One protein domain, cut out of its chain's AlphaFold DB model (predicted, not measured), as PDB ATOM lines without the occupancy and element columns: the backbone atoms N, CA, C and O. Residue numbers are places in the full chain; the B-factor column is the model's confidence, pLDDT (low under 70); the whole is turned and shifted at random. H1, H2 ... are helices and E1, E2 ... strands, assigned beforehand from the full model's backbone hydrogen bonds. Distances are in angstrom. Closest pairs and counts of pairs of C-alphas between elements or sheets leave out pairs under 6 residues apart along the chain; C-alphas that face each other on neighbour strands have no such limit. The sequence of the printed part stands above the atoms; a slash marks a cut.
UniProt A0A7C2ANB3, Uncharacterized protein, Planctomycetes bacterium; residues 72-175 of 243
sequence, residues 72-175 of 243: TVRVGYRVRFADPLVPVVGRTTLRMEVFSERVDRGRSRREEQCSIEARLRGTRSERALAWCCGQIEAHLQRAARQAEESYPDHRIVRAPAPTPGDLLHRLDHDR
ATOM      1  N   THR A  72      -7.650  28.693   3.649       90.12
ATOM      2  CA  THR A  72      -7.021  27.424   3.280       90.12
ATOM      3  C   THR A  72      -6.254  26.857   4.457       90.12
ATOM      4  O   THR A  72      -5.540  27.573   5.161       90.12
ATOM      5  N   VAL A  73      -6.406  25.554   4.668       92.50
ATOM      6  CA  VAL A  73      -5.514  24.790   5.538       92.50
ATOM      7  C   VAL A  73      -4.632  23.962   4.623       92.50
ATOM      8  O   VAL A  73      -5.121  23.172   3.817       92.50
ATOM      9  N   ARG A  74      -3.324  24.182   4.706       93.62
ATOM     10  CA  ARG A  74      -2.328  23.418   3.963       93.62
ATOM     11  C   ARG A  74      -1.810  22.312   4.859       93.62
ATOM     12  O   ARG A  74      -1.223  22.591   5.897       93.62
ATOM     13  N   VAL A  75      -2.015  21.067   4.460       95.19
ATOM     14  CA  VAL A  75      -1.447  19.909   5.153       95.19
ATOM     15  C   VAL A  75      -0.190  19.503   4.401       95.19
ATOM     16  O   VAL A  75      -0.260  19.124   3.232       95.19
ATOM     17  N   GLY A  76       0.963  19.640   5.048       94.50
ATOM     18  CA  GLY A  76       2.274  19.407   4.452       94.50
ATOM     19  C   GLY A  76       3.168  18.546   5.333       94.50
ATOM     20  O   GLY A  76       2.802  18.144   6.436       94.50
ATOM     21  N   TYR A  77       4.368  18.264   4.839       94.25
ATOM     22  CA  TYR A  77       5.381  17.519   5.573       94.25
ATOM     23  C   TYR A  77       6.759  18.146   5.377       94.25
ATOM     24  O   TYR A  77       7.051  18.790   4.364       94.25
ATOM     25  N   ARG A  78       7.624  17.968   6.370       91.56
ATOM     26  CA  ARG A  78       9.034  18.341   6.337       91.56
ATOM     27  C   ARG A  78       9.862  17.100   6.615       91.56
ATOM     28  O   ARG A  78       9.590  16.376   7.561       91.56
ATOM     29  N   VAL A  79      10.889  16.889   5.805       88.31
ATOM     30  CA  VAL A  79      11.855  15.807   5.993       88.31
ATOM     31  C   VAL A  79      13.160  16.426   6.470       88.31
ATOM     32  O   VAL A  79      13.582  17.454   5.937       88.31
ATOM     33  N   ARG A  80      13.758  15.837   7.501       85.69
ATOM     34  CA  ARG A  80      15.052  16.208   8.071       85.69
ATOM     35  C   ARG A  80      15.852  14.933   8.309       85.69
ATOM     36  O   ARG A  80      15.347  13.989   8.905       85.69
ATOM     37  N   PHE A  81      17.104  14.914   7.885       78.31
ATOM     38  CA  PHE A  81      18.027  13.835   8.222       78.31
ATOM     39  C   PHE A  81      18.785  14.259   9.478       78.31
ATOM     40  O   PHE A  81      19.440  15.298   9.464       78.31
ATOM     41  N   ALA A  82      18.620  13.522  10.581       71.56
ATOM     42  CA  ALA A  82      19.183  13.917  11.876       71.56
ATOM     43  C   ALA A  82      20.717  13.806  11.891       71.56
ATOM     44  O   ALA A  82      21.384  14.621  12.516       71.56
ATOM     45  N   ASP A  83      21.260  12.859  11.119       65.44
ATOM     46  CA  ASP A  83      22.683  12.522  11.105       65.44
ATOM     47  C   ASP A  83      23.254  12.569   9.674       65.44
ATOM     48  O   ASP A  83      23.597  11.529   9.105       65.44
ATOM     49  N   PRO A  84      23.366  13.753   9.039       54.03
ATOM     50  CA  PRO A  84      23.983  13.854   7.714       54.03
ATOM     51  C   PRO A  84      25.487  13.519   7.747       54.03
ATOM     52  O   PRO A  84      26.077  13.237   6.708       54.03
ATOM     53  N   LEU A  85      26.096  13.533   8.940       47.75
ATOM     54  CA  LEU A  85      27.532  13.377   9.195       47.75
ATOM     55  C   LEU A  85      27.985  11.932   9.454       47.75
ATOM     56  O   LEU A  85      29.170  11.718   9.688       47.75
ATOM     57  N   VAL A  86      27.094  10.934   9.378       44.47
ATOM     58  CA  VAL A  86      27.459   9.511   9.549       44.47
ATOM     59  C   VAL A  86      27.359   8.725   8.223       44.47
ATOM     60  O   VAL A  86      26.727   7.668   8.172       44.47
ATOM     61  N   PRO A  87      27.962   9.183   7.104       45.38
ATOM     62  CA  PRO A  87      28.063   8.354   5.906       45.38
ATOM     63  C   PRO A  87      28.989   7.142   6.117       45.38
ATOM     64  O   PRO A  87      28.899   6.179   5.365       45.38
ATOM     65  N   VAL A  88      29.822   7.150   7.165       45.97
ATOM     66  CA  VAL A  88      30.866   6.140   7.407       45.97
ATOM     67  C   VAL A  88      30.320   4.832   8.010       45.97
ATOM     68  O   VAL A  88      30.925   3.785   7.831       45.97
ATOM     69  N   VAL A  89      29.150   4.843   8.671       44.66
ATOM     70  CA  VAL A  89      28.654   3.674   9.449       44.66
ATOM     71  C   VAL A  89      27.337   3.089   8.905       44.66
ATOM     72  O   VAL A  89      26.718   2.222   9.520       44.66
ATOM     73  N   GLY A  90      26.860   3.544   7.741       56.91
ATOM     74  CA  GLY A  90      25.670   2.967   7.097       56.91
ATOM     75  C   GLY A  90      24.376   3.080   7.920       56.91
ATOM     76  O   GLY A  90      23.475   2.253   7.764       56.91
ATOM     77  N   ARG A  91      24.266   4.073   8.810       65.56
ATOM     78  CA  ARG A  91      23.061   4.348   9.606       65.56
ATOM     79  C   ARG A  91      22.669   5.809   9.416       65.56
ATOM     80  O   ARG A  91      23.442   6.695   9.751       65.56
ATOM     81  N   THR A  92      21.478   6.057   8.880       73.50
ATOM     82  CA  THR A  92      20.938   7.416   8.732       73.50
ATOM     83  C   THR A  92      19.562   7.478   9.380       73.50
ATOM     84  O   THR A  92      18.682   6.681   9.053       73.50
ATOM     85  N   THR A  93      19.366   8.419  10.300       81.31
ATOM     86  CA  THR A  93      18.064   8.644  10.934       81.31
ATOM     87  C   THR A  93      17.276   9.679  10.132       81.31
ATOM     88  O   THR A  93      17.694  10.828   9.981       81.31
ATOM     89  N   LEU A  94      16.130   9.261   9.600       83.50
ATOM     90  CA  LEU A  94      15.172  10.093   8.883       83.50
ATOM     91  C   LEU A  94      14.099  10.564   9.868       83.50
ATOM     92  O   LEU A  94      13.323   9.750  10.364       83.50
ATOM     93  N   ARG A  95      14.030  11.868  10.135       87.00
ATOM     94  CA  ARG A  95      12.966  12.493  10.926       87.00
ATOM     95  C   ARG A  95      12.008  13.242  10.011       87.00
ATOM     96  O   ARG A  95      12.414  14.036   9.164       87.00
ATOM     97  N   MET A  96      10.721  12.994  10.179       86.56
ATOM     98  CA  MET A  96       9.671  13.540   9.328       86.56
ATOM     99  C   MET A  96       8.620  14.212  10.194       86.56
ATOM    100  O   MET A  96       8.066  13.590  11.089       86.56
ATOM    101  N   GLU A  97       8.348  15.481   9.924       90.69
ATOM    102  CA  GLU A  97       7.379  16.298  10.652       90.69
ATOM    103  C   GLU A  97       6.186  16.566   9.730       90.69
ATOM    104  O   GLU A  97       6.326  17.244   8.709       90.69
ATOM    105  N   VAL A  98       5.006  16.053  10.075       90.19
ATOM    106  CA  VAL A  98       3.750  16.392   9.394       90.19
ATOM    107  C   VAL A  98       3.134  17.598  10.094       90.19
ATOM    108  O   VAL A  98       3.023  17.629  11.320       90.19
ATOM    109  N   PHE A  99       2.745  18.611   9.323       92.75
ATOM    110  CA  PHE A  99       2.215  19.863   9.855       92.75
ATOM    111  C   PHE A  99       0.951  20.303   9.122       92.75
ATOM    112  O   PHE A  99       0.782  20.057   7.927       92.75
ATOM    113  N   SER A 100       0.096  21.026   9.838       91.81
ATOM    114  CA  SER A 100      -0.988  21.808   9.260       91.81
ATOM    115  C   SER A 100      -0.632  23.291   9.352       91.81
ATOM    116  O   SER A 100      -0.220  23.806  10.388       91.81
ATOM    117  N   GLU A 101      -0.734  23.995   8.234       93.50
ATOM    118  CA  GLU A 101      -0.551  25.435   8.158       93.50
ATOM    119  C   GLU A 101      -1.894  26.072   7.817       93.50
ATOM    120  O   GLU A 101      -2.413  25.933   6.707       93.50
ATOM    121  N   ARG A 102      -2.464  26.784   8.783       90.19
ATOM    122  CA  ARG A 102      -3.692  27.540   8.580       90.19
ATOM    123  C   ARG A 102      -3.350  28.928   8.059       90.19
ATOM    124  O   ARG A 102      -2.673  29.700   8.743       90.19
ATOM    125  N   VAL A 103      -3.843  29.249   6.866       86.62
ATOM    126  CA  VAL A 103      -3.649  30.549   6.220       86.62
ATOM    127  C   VAL A 103      -4.955  31.336   6.293       86.62
ATOM    128  O   VAL A 103      -5.877  31.123   5.507       86.62
ATOM    129  N   ASP A 104      -5.014  32.279   7.234       83.62
ATOM    130  CA  ASP A 104      -6.163  33.159   7.448       83.62
ATOM    131  C   ASP A 104      -5.752  34.624   7.258       83.62
ATOM    132  O   ASP A 104      -5.026  35.191   8.075       83.62
ATOM    133  N   ARG A 105      -6.261  35.294   6.212       74.25
ATOM    134  CA  ARG A 105      -6.171  36.767   6.048       74.25
ATOM    135  C   ARG A 105      -4.754  37.349   6.252       74.25
ATOM    136  O   ARG A 105      -4.594  38.377   6.909       74.25
ATOM    137  N   GLY A 106      -3.731  36.688   5.704       74.88
ATOM    138  CA  GLY A 106      -2.329  37.122   5.807       74.88
ATOM    139  C   GLY A 106      -1.628  36.736   7.113       74.88
ATOM    140  O   GLY A 106      -0.499  37.157   7.341       74.88
ATOM    141  N   ARG A 107      -2.271  35.934   7.967       78.81
ATOM    142  CA  ARG A 107      -1.639  35.266   9.108       78.81
ATOM    143  C   ARG A 107      -1.494  33.784   8.792       78.81
ATOM    144  O   ARG A 107      -2.460  33.148   8.375       78.81
ATOM    145  N   SER A 108      -0.292  33.263   8.999       87.88
ATOM    146  CA  SER A 108      -0.013  31.831   8.969       87.88
ATOM    147  C   SER A 108       0.179  31.351  10.402       87.88
ATOM    148  O   SER A 108       0.968  31.934  11.151       87.88
ATOM    149  N   ARG A 109      -0.577  30.325  10.804       90.94
ATOM    150  CA  ARG A 109      -0.324  29.577  12.036       90.94
ATOM    151  C   ARG A 109      -0.012  28.142  11.652       90.94
ATOM    152  O   ARG A 109      -0.836  27.479  11.028       90.94
ATOM    153  N   ARG A 110       1.177  27.687  12.029       91.62
ATOM    154  CA  ARG A 110       1.630  26.319  11.805       91.62
ATOM    155  C   ARG A 110       1.479  25.517  13.088       91.62
ATOM    156  O   ARG A 110       1.944  25.956  14.137       91.62
ATOM    157  N   GLU A 111       0.841  24.363  12.978       91.06
ATOM    158  CA  GLU A 111       0.654  23.395  14.054       91.06
ATOM    159  C   GLU A 111       1.324  22.081  13.632       91.06
ATOM    160  O   GLU A 111       1.100  21.564  12.534       91.06
ATOM    161  N   GLU A 112       2.223  21.579  14.476       90.69
ATOM    162  CA  GLU A 112       2.863  20.278  14.286       90.69
ATOM    163  C   GLU A 112       1.888  19.182  14.721       90.69
ATOM    164  O   GLU A 112       1.328  19.257  15.811       90.69
ATOM    165  N   GLN A 113       1.653  18.198  13.852       88.31
ATOM    166  CA  GLN A 113       0.680  17.130  14.102       88.31
ATOM    167  C   GLN A 113       1.368  15.854  14.583       88.31
ATOM    168  O   GLN A 113       0.909  15.200  15.514       88.31
ATOM    169  N   CYS A 114       2.464  15.469  13.926       88.81
ATOM    170  CA  CYS A 114       3.158  14.221  14.213       88.81
ATOM    171  C   CYS A 114       4.619  14.287  13.755       88.81
ATOM    172  O   CYS A 114       4.913  14.839  12.690       88.81
ATOM    173  N   SER A 115       5.505  13.659  14.530       87.06
ATOM    174  CA  SER A 115       6.888  13.378  14.156       87.06
ATOM    175  C   SER A 115       7.098  11.872  13.991       87.06
ATOM    176  O   SER A 115       6.818  11.104  14.910       87.06
ATOM    177  N   ILE A 116       7.621  11.453  12.842       84.12
ATOM    178  CA  ILE A 116       7.963  10.062  12.534       84.12
ATOM    179  C   ILE A 116       9.480   9.968  12.430       84.12
ATOM    180  O   ILE A 116      10.100  10.737  11.695       84.12
ATOM    181  N   GLU A 117      10.079   9.012  13.130       86.31
ATOM    182  CA  GLU A 117      11.512   8.734  13.047       86.31
ATOM    183  C   GLU A 117      11.731   7.332  12.475       86.31
ATOM    184  O   GLU A 117      11.197   6.345  12.979       86.31
ATOM    185  N   ALA A 118      12.510   7.246  11.400       80.50
ATOM    186  CA  ALA A 118      12.847   5.997  10.735       80.50
ATOM    187  C   ALA A 118      14.365   5.836  10.662       80.50
ATOM    188  O   ALA A 118      15.087   6.722  10.207       80.50
ATOM    189  N   ARG A 119      14.864   4.681  11.106       80.12
ATOM    190  CA  ARG A 119      16.288   4.338  11.015       80.12
ATOM    191  C   ARG A 119      16.539   3.605   9.703       80.12
ATOM    192  O   ARG A 119      16.092   2.472   9.534       80.12
ATOM    193  N   LEU A 120      17.271   4.235   8.792       74.38
ATOM    194  CA  LEU A 120      17.699   3.630   7.537       74.38
ATOM    195  C   LEU A 120      19.019   2.887   7.777       74.38
ATOM    196  O   LEU A 120      20.003   3.483   8.219       74.38
ATOM    197  N   ARG A 121      19.028   1.574   7.517       69.31
ATOM    198  CA  ARG A 121      20.250   0.756   7.479       69.31
ATOM    199  C   ARG A 121      20.714   0.632   6.030       69.31
ATOM    200  O   ARG A 121      19.944   0.191   5.175       69.31
ATOM    201  N   GLY A 122      21.963   1.004   5.777       59.81
ATOM    202  CA  GLY A 122      22.541   1.100   4.440       59.81
ATOM    203  C   GLY A 122      22.019   2.310   3.662       59.81
ATOM    204  O   GLY A 122      20.954   2.858   3.938       59.81
ATOM    205  N   THR A 123      22.779   2.746   2.662       56.06
ATOM    206  CA  THR A 123      22.501   3.983   1.919       56.06
ATOM    207  C   THR A 123      21.358   3.866   0.899       56.06
ATOM    208  O   THR A 123      21.018   4.882   0.298       56.06
ATOM    209  N   ARG A 124      20.771   2.673   0.677       60.12
ATOM    210  CA  ARG A 124      19.914   2.391  -0.498       60.12
ATOM    211  C   ARG A 124      18.825   1.322  -0.315       60.12
ATOM    212  O   ARG A 124      18.486   0.630  -1.272       60.12
ATOM    213  N   SER A 125      18.253   1.130   0.873       71.06
ATOM    214  CA  SER A 125      17.092   0.229   0.962       71.06
ATOM    215  C   SER A 125      15.843   0.922   0.401       71.06
ATOM    216  O   SER A 125      15.089   1.570   1.124       71.06
ATOM    217  N   GLU A 126      15.607   0.762  -0.904       78.50
ATOM    218  CA  GLU A 126      14.386   1.195  -1.602       78.50
ATOM    219  C   GLU A 126      13.123   0.772  -0.834       78.50
ATOM    220  O   GLU A 126      12.187   1.549  -0.670       78.50
ATOM    221  N   ARG A 127      13.159  -0.420  -0.222       84.06
ATOM    222  CA  ARG A 127      12.098  -0.947   0.644       84.06
ATOM    223  C   ARG A 127      11.861  -0.118   1.913       84.06
ATOM    224  O   ARG A 127      10.712   0.069   2.302       84.06
ATOM    225  N   ALA A 128      12.914   0.383   2.564       82.50
ATOM    226  CA  ALA A 128      12.767   1.220   3.757       82.50
ATOM    227  C   ALA A 128      12.244   2.613   3.395       82.50
ATOM    228  O   ALA A 128      11.414   3.166   4.113       82.50
ATOM    229  N   LEU A 129      12.679   3.157   2.256       85.38
ATOM    230  CA  LEU A 129      12.166   4.420   1.729       85.38
ATOM    231  C   LEU A 129      10.699   4.302   1.316       85.38
ATOM    232  O   LEU A 129       9.906   5.168   1.677       85.38
ATOM    233  N   ALA A 130      10.316   3.215   0.645       89.38
ATOM    234  CA  ALA A 130       8.924   2.910   0.323       89.38
ATOM    235  C   ALA A 130       8.063   2.785   1.587       89.38
ATOM    236  O   ALA A 130       6.988   3.378   1.658       89.38
ATOM    237  N   TRP A 131       8.561   2.098   2.623       89.25
ATOM    238  CA  TRP A 131       7.885   2.035   3.920       89.25
ATOM    239  C   TRP A 131       7.709   3.428   4.543       89.25
ATOM    240  O   TRP A 131       6.611   3.765   4.984       89.25
ATOM    241  N   CYS A 132       8.747   4.273   4.516       87.56
ATOM    242  CA  CYS A 132       8.657   5.652   5.003       87.56
ATOM    243  C   CYS A 132       7.619   6.466   4.218       87.56
ATOM    244  O   CYS A 132       6.813   7.160   4.831       87.56
ATOM    245  N   CYS A 133       7.595   6.356   2.885       91.75
ATOM    246  CA  CYS A 133       6.607   7.032   2.037       91.75
ATOM    247  C   CYS A 133       5.178   6.615   2.402       91.75
ATOM    248  O   CYS A 133       4.325   7.483   2.587       91.75
ATOM    249  N   GLY A 134       4.940   5.314   2.607       94.00
ATOM    250  CA  GLY A 134       3.643   4.801   3.053       94.00
ATOM    251  C   GLY A 134       3.219   5.351   4.419       94.00
ATOM    252  O   GLY A 134       2.059   5.722   4.604       94.00
ATOM    253  N   GLN A 135       4.154   5.488   5.368       91.81
ATOM    254  CA  GLN A 135       3.863   6.121   6.660       91.81
ATOM    255  C   GLN A 135       3.501   7.602   6.497       91.81
ATOM    256  O   GLN A 135       2.494   8.057   7.041       91.81
ATOM    257  N   ILE A 136       4.273   8.358   5.712       91.31
ATOM    258  CA  ILE A 136       3.998   9.779   5.456       91.31
ATOM    259  C   ILE A 136       2.620   9.944   4.820       91.31
ATOM    260  O   ILE A 136       1.843  10.783   5.268       91.31
ATOM    261  N   GLU A 137       2.292   9.134   3.814       95.25
ATOM    262  CA  GLU A 137       0.987   9.172   3.161       95.25
ATOM    263  C   GLU A 137      -0.150   8.915   4.156       95.25
ATOM    264  O   GLU A 137      -1.088   9.711   4.237       95.25
ATOM    265  N   ALA A 138      -0.042   7.861   4.970       94.75
ATOM    266  CA  ALA A 138      -1.055   7.528   5.969       94.75
ATOM    267  C   ALA A 138      -1.252   8.654   7.001       94.75
ATOM    268  O   ALA A 138      -2.376   8.905   7.446       94.75
ATOM    269  N   HIS A 139      -0.179   9.347   7.389       93.94
ATOM    270  CA  HIS A 139      -0.253  10.484   8.307       93.94
ATOM    271  C   HIS A 139      -0.780  11.759   7.635       93.94
ATOM    272  O   HIS A 139      -1.558  12.482   8.255       93.94
ATOM    273  N   LEU A 140      -0.452  12.013   6.363       94.38
ATOM    274  CA  LEU A 140      -1.031  13.112   5.581       94.38
ATOM    275  C   LEU A 140      -2.538  12.926   5.380       94.38
ATOM    276  O   LEU A 140      -3.288  13.895   5.471       94.38
ATOM    277  N   GLN A 141      -2.991  11.696   5.126       96.25
ATOM    278  CA  GLN A 141      -4.415  11.374   5.010       96.25
ATOM    279  C   GLN A 141      -5.154  11.595   6.337       96.25
ATOM    280  O   GLN A 141      -6.208  12.227   6.344       96.25
ATOM    281  N   ARG A 142      -4.586  11.137   7.463       95.69
ATOM    282  CA  ARG A 142      -5.154  11.361   8.804       95.69
ATOM    283  C   ARG A 142      -5.218  12.849   9.165       95.69
ATOM    284  O   ARG A 142      -6.273  13.323   9.569       95.69
ATOM    285  N   ALA A 143      -4.134  13.593   8.944       93.81
ATOM    286  CA  ALA A 143      -4.088  15.032   9.204       93.81
ATOM    287  C   ALA A 143      -5.056  15.825   8.308       93.81
ATOM    288  O   ALA A 143      -5.630  16.815   8.754       93.81
ATOM    289  N   ALA A 144      -5.265  15.391   7.059       94.69
ATOM    290  CA  ALA A 144      -6.260  15.990   6.174       94.69
ATOM    291  C   ALA A 144      -7.686  15.796   6.705       94.69
ATOM    292  O   ALA A 144      -8.391  16.788   6.848       94.69
ATOM    293  N   ARG A 145      -8.071  14.569   7.088       96.56
ATOM    294  CA  ARG A 145      -9.396  14.298   7.682       96.56
ATOM    295  C   ARG A 145      -9.629  15.110   8.955       96.56
ATOM    296  O   ARG A 145     -10.644  15.779   9.082       96.56
ATOM    297  N   GLN A 146      -8.645  15.141   9.852       95.12
ATOM    298  CA  GLN A 146      -8.737  15.943  11.073       95.12
ATOM    299  C   GLN A 146      -8.884  17.444  10.772       95.12
ATOM    300  O   GLN A 146      -9.598  18.155  11.480       95.12
ATOM    301  N   ALA A 147      -8.218  17.946   9.727       92.88
ATOM    302  CA  ALA A 147      -8.363  19.332   9.298       92.88
ATOM    303  C   ALA A 147      -9.741  19.612   8.677       92.88
ATOM    304  O   ALA A 147     -10.285  20.683   8.930       92.88
ATOM    305  N   GLU A 148     -10.310  18.673   7.916       94.75
ATOM    306  CA  GLU A 148     -11.685  18.757   7.393       94.75
ATOM    307  C   GLU A 148     -12.704  18.826   8.540       94.75
ATOM    308  O   GLU A 148     -13.579  19.688   8.532       94.75
ATOM    309  N   GLU A 149     -12.539  17.988   9.568       95.75
ATOM    310  CA  GLU A 149     -13.395  17.973  10.763       95.75
ATOM    311  C   GLU A 149     -13.254  19.254  11.601       95.75
ATOM    312  O   GLU A 149     -14.244  19.833  12.045       95.75
ATOM    313  N   SER A 150     -12.020  19.723  11.811       92.38
ATOM    314  CA  SER A 150     -11.737  20.898  12.649       92.38
ATOM    315  C   SER A 150     -12.086  22.223  11.962       92.38
ATOM    316  O   SER A 150     -12.323  23.229  12.636       92.38
ATOM    317  N   TYR A 151     -12.072  22.250  10.627       91.38
ATOM    318  CA  TYR A 151     -12.203  23.463   9.821       91.38
ATOM    319  C   TYR A 151     -13.147  23.246   8.620       91.38
ATOM    320  O   TYR A 151     -12.702  23.334   7.473       91.38
ATOM    321  N   PRO A 152     -14.459  23.031   8.850       89.69
ATOM    322  CA  PRO A 152     -15.414  22.672   7.792       89.69
ATOM    323  C   PRO A 152     -15.605  23.768   6.727       89.69
ATOM    324  O   PRO A 152     -15.944  23.479   5.584       89.69
ATOM    325  N   ASP A 153     -15.345  25.030   7.080       88.56
ATOM    326  CA  ASP A 153     -15.436  26.176   6.165       88.56
ATOM    327  C   ASP A 153     -14.131  26.448   5.388       88.56
ATOM    328  O   ASP A 153     -14.059  27.403   4.603       88.56
ATOM    329  N   HIS A 154     -13.060  25.690   5.646       90.31
ATOM    330  CA  HIS A 154     -11.753  25.902   5.027       90.31
ATOM    331  C   HIS A 154     -11.526  24.920   3.882       90.31
ATOM    332  O   HIS A 154     -11.775  23.723   3.985       90.31
ATOM    333  N   ARG A 155     -10.946  25.410   2.784       91.19
ATOM    334  CA  ARG A 155     -10.469  24.535   1.713       91.19
ATOM    335  C   ARG A 155      -9.187  23.843   2.168       91.19
ATOM    336  O   ARG A 155      -8.159  24.499   2.363       91.19
ATOM    337  N   ILE A 156      -9.234  22.523   2.284       93.69
ATOM    338  CA  ILE A 156      -8.075  21.712   2.650       93.69
ATOM    339  C   ILE A 156      -7.236  21.435   1.399       93.69
ATOM    340  O   ILE A 156      -7.736  20.967   0.378       93.69
ATOM    341  N   VAL A 157      -5.949  21.774   1.455       94.12
ATOM    342  CA  VAL A 157      -4.979  21.507   0.389       94.12
ATOM    343  C   VAL A 157      -3.920  20.572   0.950       94.12
ATOM    344  O   VAL A 157      -3.103  20.973   1.779       94.12
ATOM    345  N   ARG A 158      -3.943  19.319   0.503       95.19
ATOM    346  CA  ARG A 158      -2.994  18.288   0.925       95.19
ATOM    347  C   ARG A 158      -1.785  18.274  -0.007       95.19
ATOM    348  O   ARG A 158      -1.948  18.265  -1.225       95.19
ATOM    349  N   ALA A 159      -0.582  18.242   0.556       94.44
ATOM    350  CA  ALA A 159       0.625  17.954  -0.206       94.44
ATOM    351  C   ALA A 159       0.551  16.536  -0.810       94.44
ATOM    352  O   ALA A 159      -0.024  15.635  -0.188       94.44
ATOM    353  N   PRO A 160       1.119  16.309  -2.004       94.19
ATOM    354  CA  PRO A 160       1.239  14.961  -2.544       94.19
ATOM    355  C   PRO A 160       2.119  14.104  -1.627       94.19
ATOM    356  O   PRO A 160       3.049  14.615  -0.996       94.19
ATOM    357  N   ALA A 161       1.825  12.806  -1.550       91.56
ATOM    358  CA  ALA A 161       2.706  11.868  -0.869       91.56
ATOM    359  C   ALA A 161       4.075  11.847  -1.581       91.56
ATOM    360  O   ALA A 161       4.106  11.874  -2.813       91.56
ATOM    361  N   PRO A 162       5.197  11.848  -0.841       92.75
ATOM    362  CA  PRO A 162       6.514  11.720  -1.451       92.75
ATOM    363  C   PRO A 162       6.682  10.338  -2.075       92.75
ATOM    364  O   PRO A 162       6.196   9.339  -1.542       92.75
ATOM    365  N   THR A 163       7.436  10.280  -3.165       93.75
ATOM    366  CA  THR A 163       7.937   9.023  -3.714       93.75
ATOM    367  C   THR A 163       9.290   8.662  -3.087       93.75
ATOM    368  O   THR A 163      10.004   9.539  -2.583       93.75
ATOM    369  N   PRO A 164       9.711   7.383  -3.141       90.44
ATOM    370  CA  PRO A 164      11.057   6.992  -2.722       90.44
ATOM    371  C   PRO A 164      12.156   7.775  -3.453       90.44
ATOM    372  O   PRO A 164      13.151   8.150  -2.835       90.44
ATOM    373  N   GLY A 165      11.944   8.073  -4.742       88.50
ATOM    374  CA  GLY A 165      12.843   8.895  -5.554       88.50
ATOM    375  C   GLY A 165      12.993  10.322  -5.020       88.50
ATOM    376  O   GLY A 165      14.113  10.819  -4.931       88.50
ATOM    377  N   ASP A 166      11.901  10.947  -4.564       91.19
ATOM    378  CA  ASP A 166      11.942  12.289  -3.962       91.19
ATOM    379  C   ASP A 166      12.767  12.312  -2.667       91.19
ATOM    380  O   ASP A 166      13.526  13.255  -2.413       91.19
ATOM    381  N   LEU A 167      12.630  11.270  -1.837       86.94
ATOM    382  CA  LEU A 167      13.388  11.136  -0.591       86.94
ATOM    383  C   LEU A 167      14.879  10.882  -0.852       86.94
ATOM    384  O   LEU A 167      15.710  11.471  -0.160       86.94
ATOM    385  N   LEU A 168      15.215  10.058  -1.853       84.88
ATOM    386  CA  LEU A 168      16.595   9.820  -2.302       84.88
ATOM    387  C   LEU A 168      17.239  11.103  -2.818       84.88
ATOM    388  O   LEU A 168      18.303  11.486  -2.342       84.88
ATOM    389  N   HIS A 169      16.559  11.812  -3.719       85.94
ATOM    390  CA  HIS A 169      17.069  13.059  -4.277       85.94
ATOM    391  C   HIS A 169      17.310  14.115  -3.187       85.94
ATOM    392  O   HIS A 169      18.326  14.809  -3.195       85.94
ATOM    393  N   ARG A 170      16.408  14.225  -2.197       83.62
ATOM    394  CA  ARG A 170      16.623  15.099  -1.032       83.62
ATOM    395  C   ARG A 170      17.805  14.665  -0.173       83.62
ATOM    396  O   ARG A 170      18.575  15.526   0.240       83.62
ATOM    397  N   LEU A 171      17.940  13.367   0.094       80.88
ATOM    398  CA  LEU A 171      19.064  12.826   0.854       80.88
ATOM    399  C   LEU A 171      20.394  13.150   0.166       80.88
ATOM    400  O   LEU A 171      21.327  13.591   0.829       80.88
ATOM    401  N   ASP A 172      20.471  12.971  -1.150       81.69
ATOM    402  CA  ASP A 172      21.683  13.235  -1.922       81.69
ATOM    403  C   ASP A 172      21.995  14.733  -2.018       81.69
ATOM    404  O   ASP A 172      23.152  15.128  -1.894       81.69
ATOM    405  N   HIS A 173      20.979  15.590  -2.135       81.69
ATOM    406  CA  HIS A 173      21.164  17.038  -2.072       81.69
ATOM    407  C   HIS A 173      21.644  17.510  -0.684       81.69
ATOM    408  O   HIS A 173      22.561  18.328  -0.591       81.69
ATOM    409  N   ASP A 174      21.071  16.986   0.405       75.88
ATOM    410  CA  ASP A 174      21.497  17.320   1.771       75.88
ATOM    411  C   ASP A 174      22.899  16.770   2.072       75.88
ATOM    412  O   ASP A 174      23.698  17.447   2.723       75.88
ATOM    413  N   ARG A 175      23.240  15.595   1.523       70.00
ATOM    414  CA  ARG A 175      24.616  15.087   1.502       70.00
ATOM    415  C   ARG A 175      25.537  16.024   0.744       70.00
ATOM    416  O   ARG A 175      26.537  16.404   1.321       70.00
TER     417      ARG A 175
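This is residues 72 to 175 of the 243 residues of an uncharacterized protein of Planctomycetes bacterium (UniProt A0A7C2ANB3). A twisted sheet with three long strands, E1, E2 and E3, and one short strand, E4, curls round one long helix, H1. A short helix, H2, packs on H1's residues 126 to 133 and only grazes the sheet, and the whole is a rod spanning 50 by 24 by 18 A. The printed part has 104 residues, with named elements in the order E1, E2, E3, H1, E4, H2; the class is mixed, helices and strands. The sheet's order is E3, E2, E1, E4, and it is mixed, with E1 and E4 parallel and the other neighbours antiparallel. The whole is only just compact, close to loose, with a radius of gyration of the C-alphas of 15.3 A.

E1, residues 72 to 81, and E2, residues 91 to 104, form an antiparallel hairpin, with N 78 and O 97 2.8 A apart, within hydrogen-bond range. E2 forms a second hairpin with E3, residues 107 to 121, where N 98 and O 114 are within hydrogen-bond range at 2.9 A. E1, E2 and E3 are a meander, each strand the antiparallel neighbour of the one before. E3, an edge strand, bends by 53 degrees at residue 113. H1, residues 126 to 150, is on one face of the sheet, making two layers, helix and sheet; the closest C-alphas of H1 and E1 are those of Ala 144 and Val 75, 6.3 A apart. E4, residues 155 to 158, is the other edge strand, parallel to E1, with N 75 and O 157 within hydrogen-bond range at 2.9 A. E3, H1 and E4 form a split strand-helix-strand unit, its two strands running the same way with E2 and E1 between them, and its crossover is right-handed. E3 and E4 are apart. H2, residues 164 to 175, only grazes the sheet with residues 167 to 175. Its residues 164 to 167 alone touch H1, about perpendicular at 77 degrees; the closest C-alphas are those of Pro 164 and Leu 129, 5.3 A apart. In H1 and H2 every O i to N i+4 pair is within hydrogen-bond range.

E1 begins at C-alpha 72, (-7.021, 27.424, 3.280), and is 28.9 A long from first to last C-alpha. E2 measures 41.1 A, E3 40.9 A and H1 35.7 A; H1 begins at C-alpha 126, (14.386, 1.195, -1.602). E4 has four residues, and H2 ends at C-alpha 175, (24.616, 15.087, 1.502).

The two C-alphas farthest apart, those of Val 88 and Asp 153, are 50.5 A apart. The printed part has no cut and no long link. Mean pLDDT of the printed part is 84.0; residues 83 to 91 and 121 to 124 are under 70.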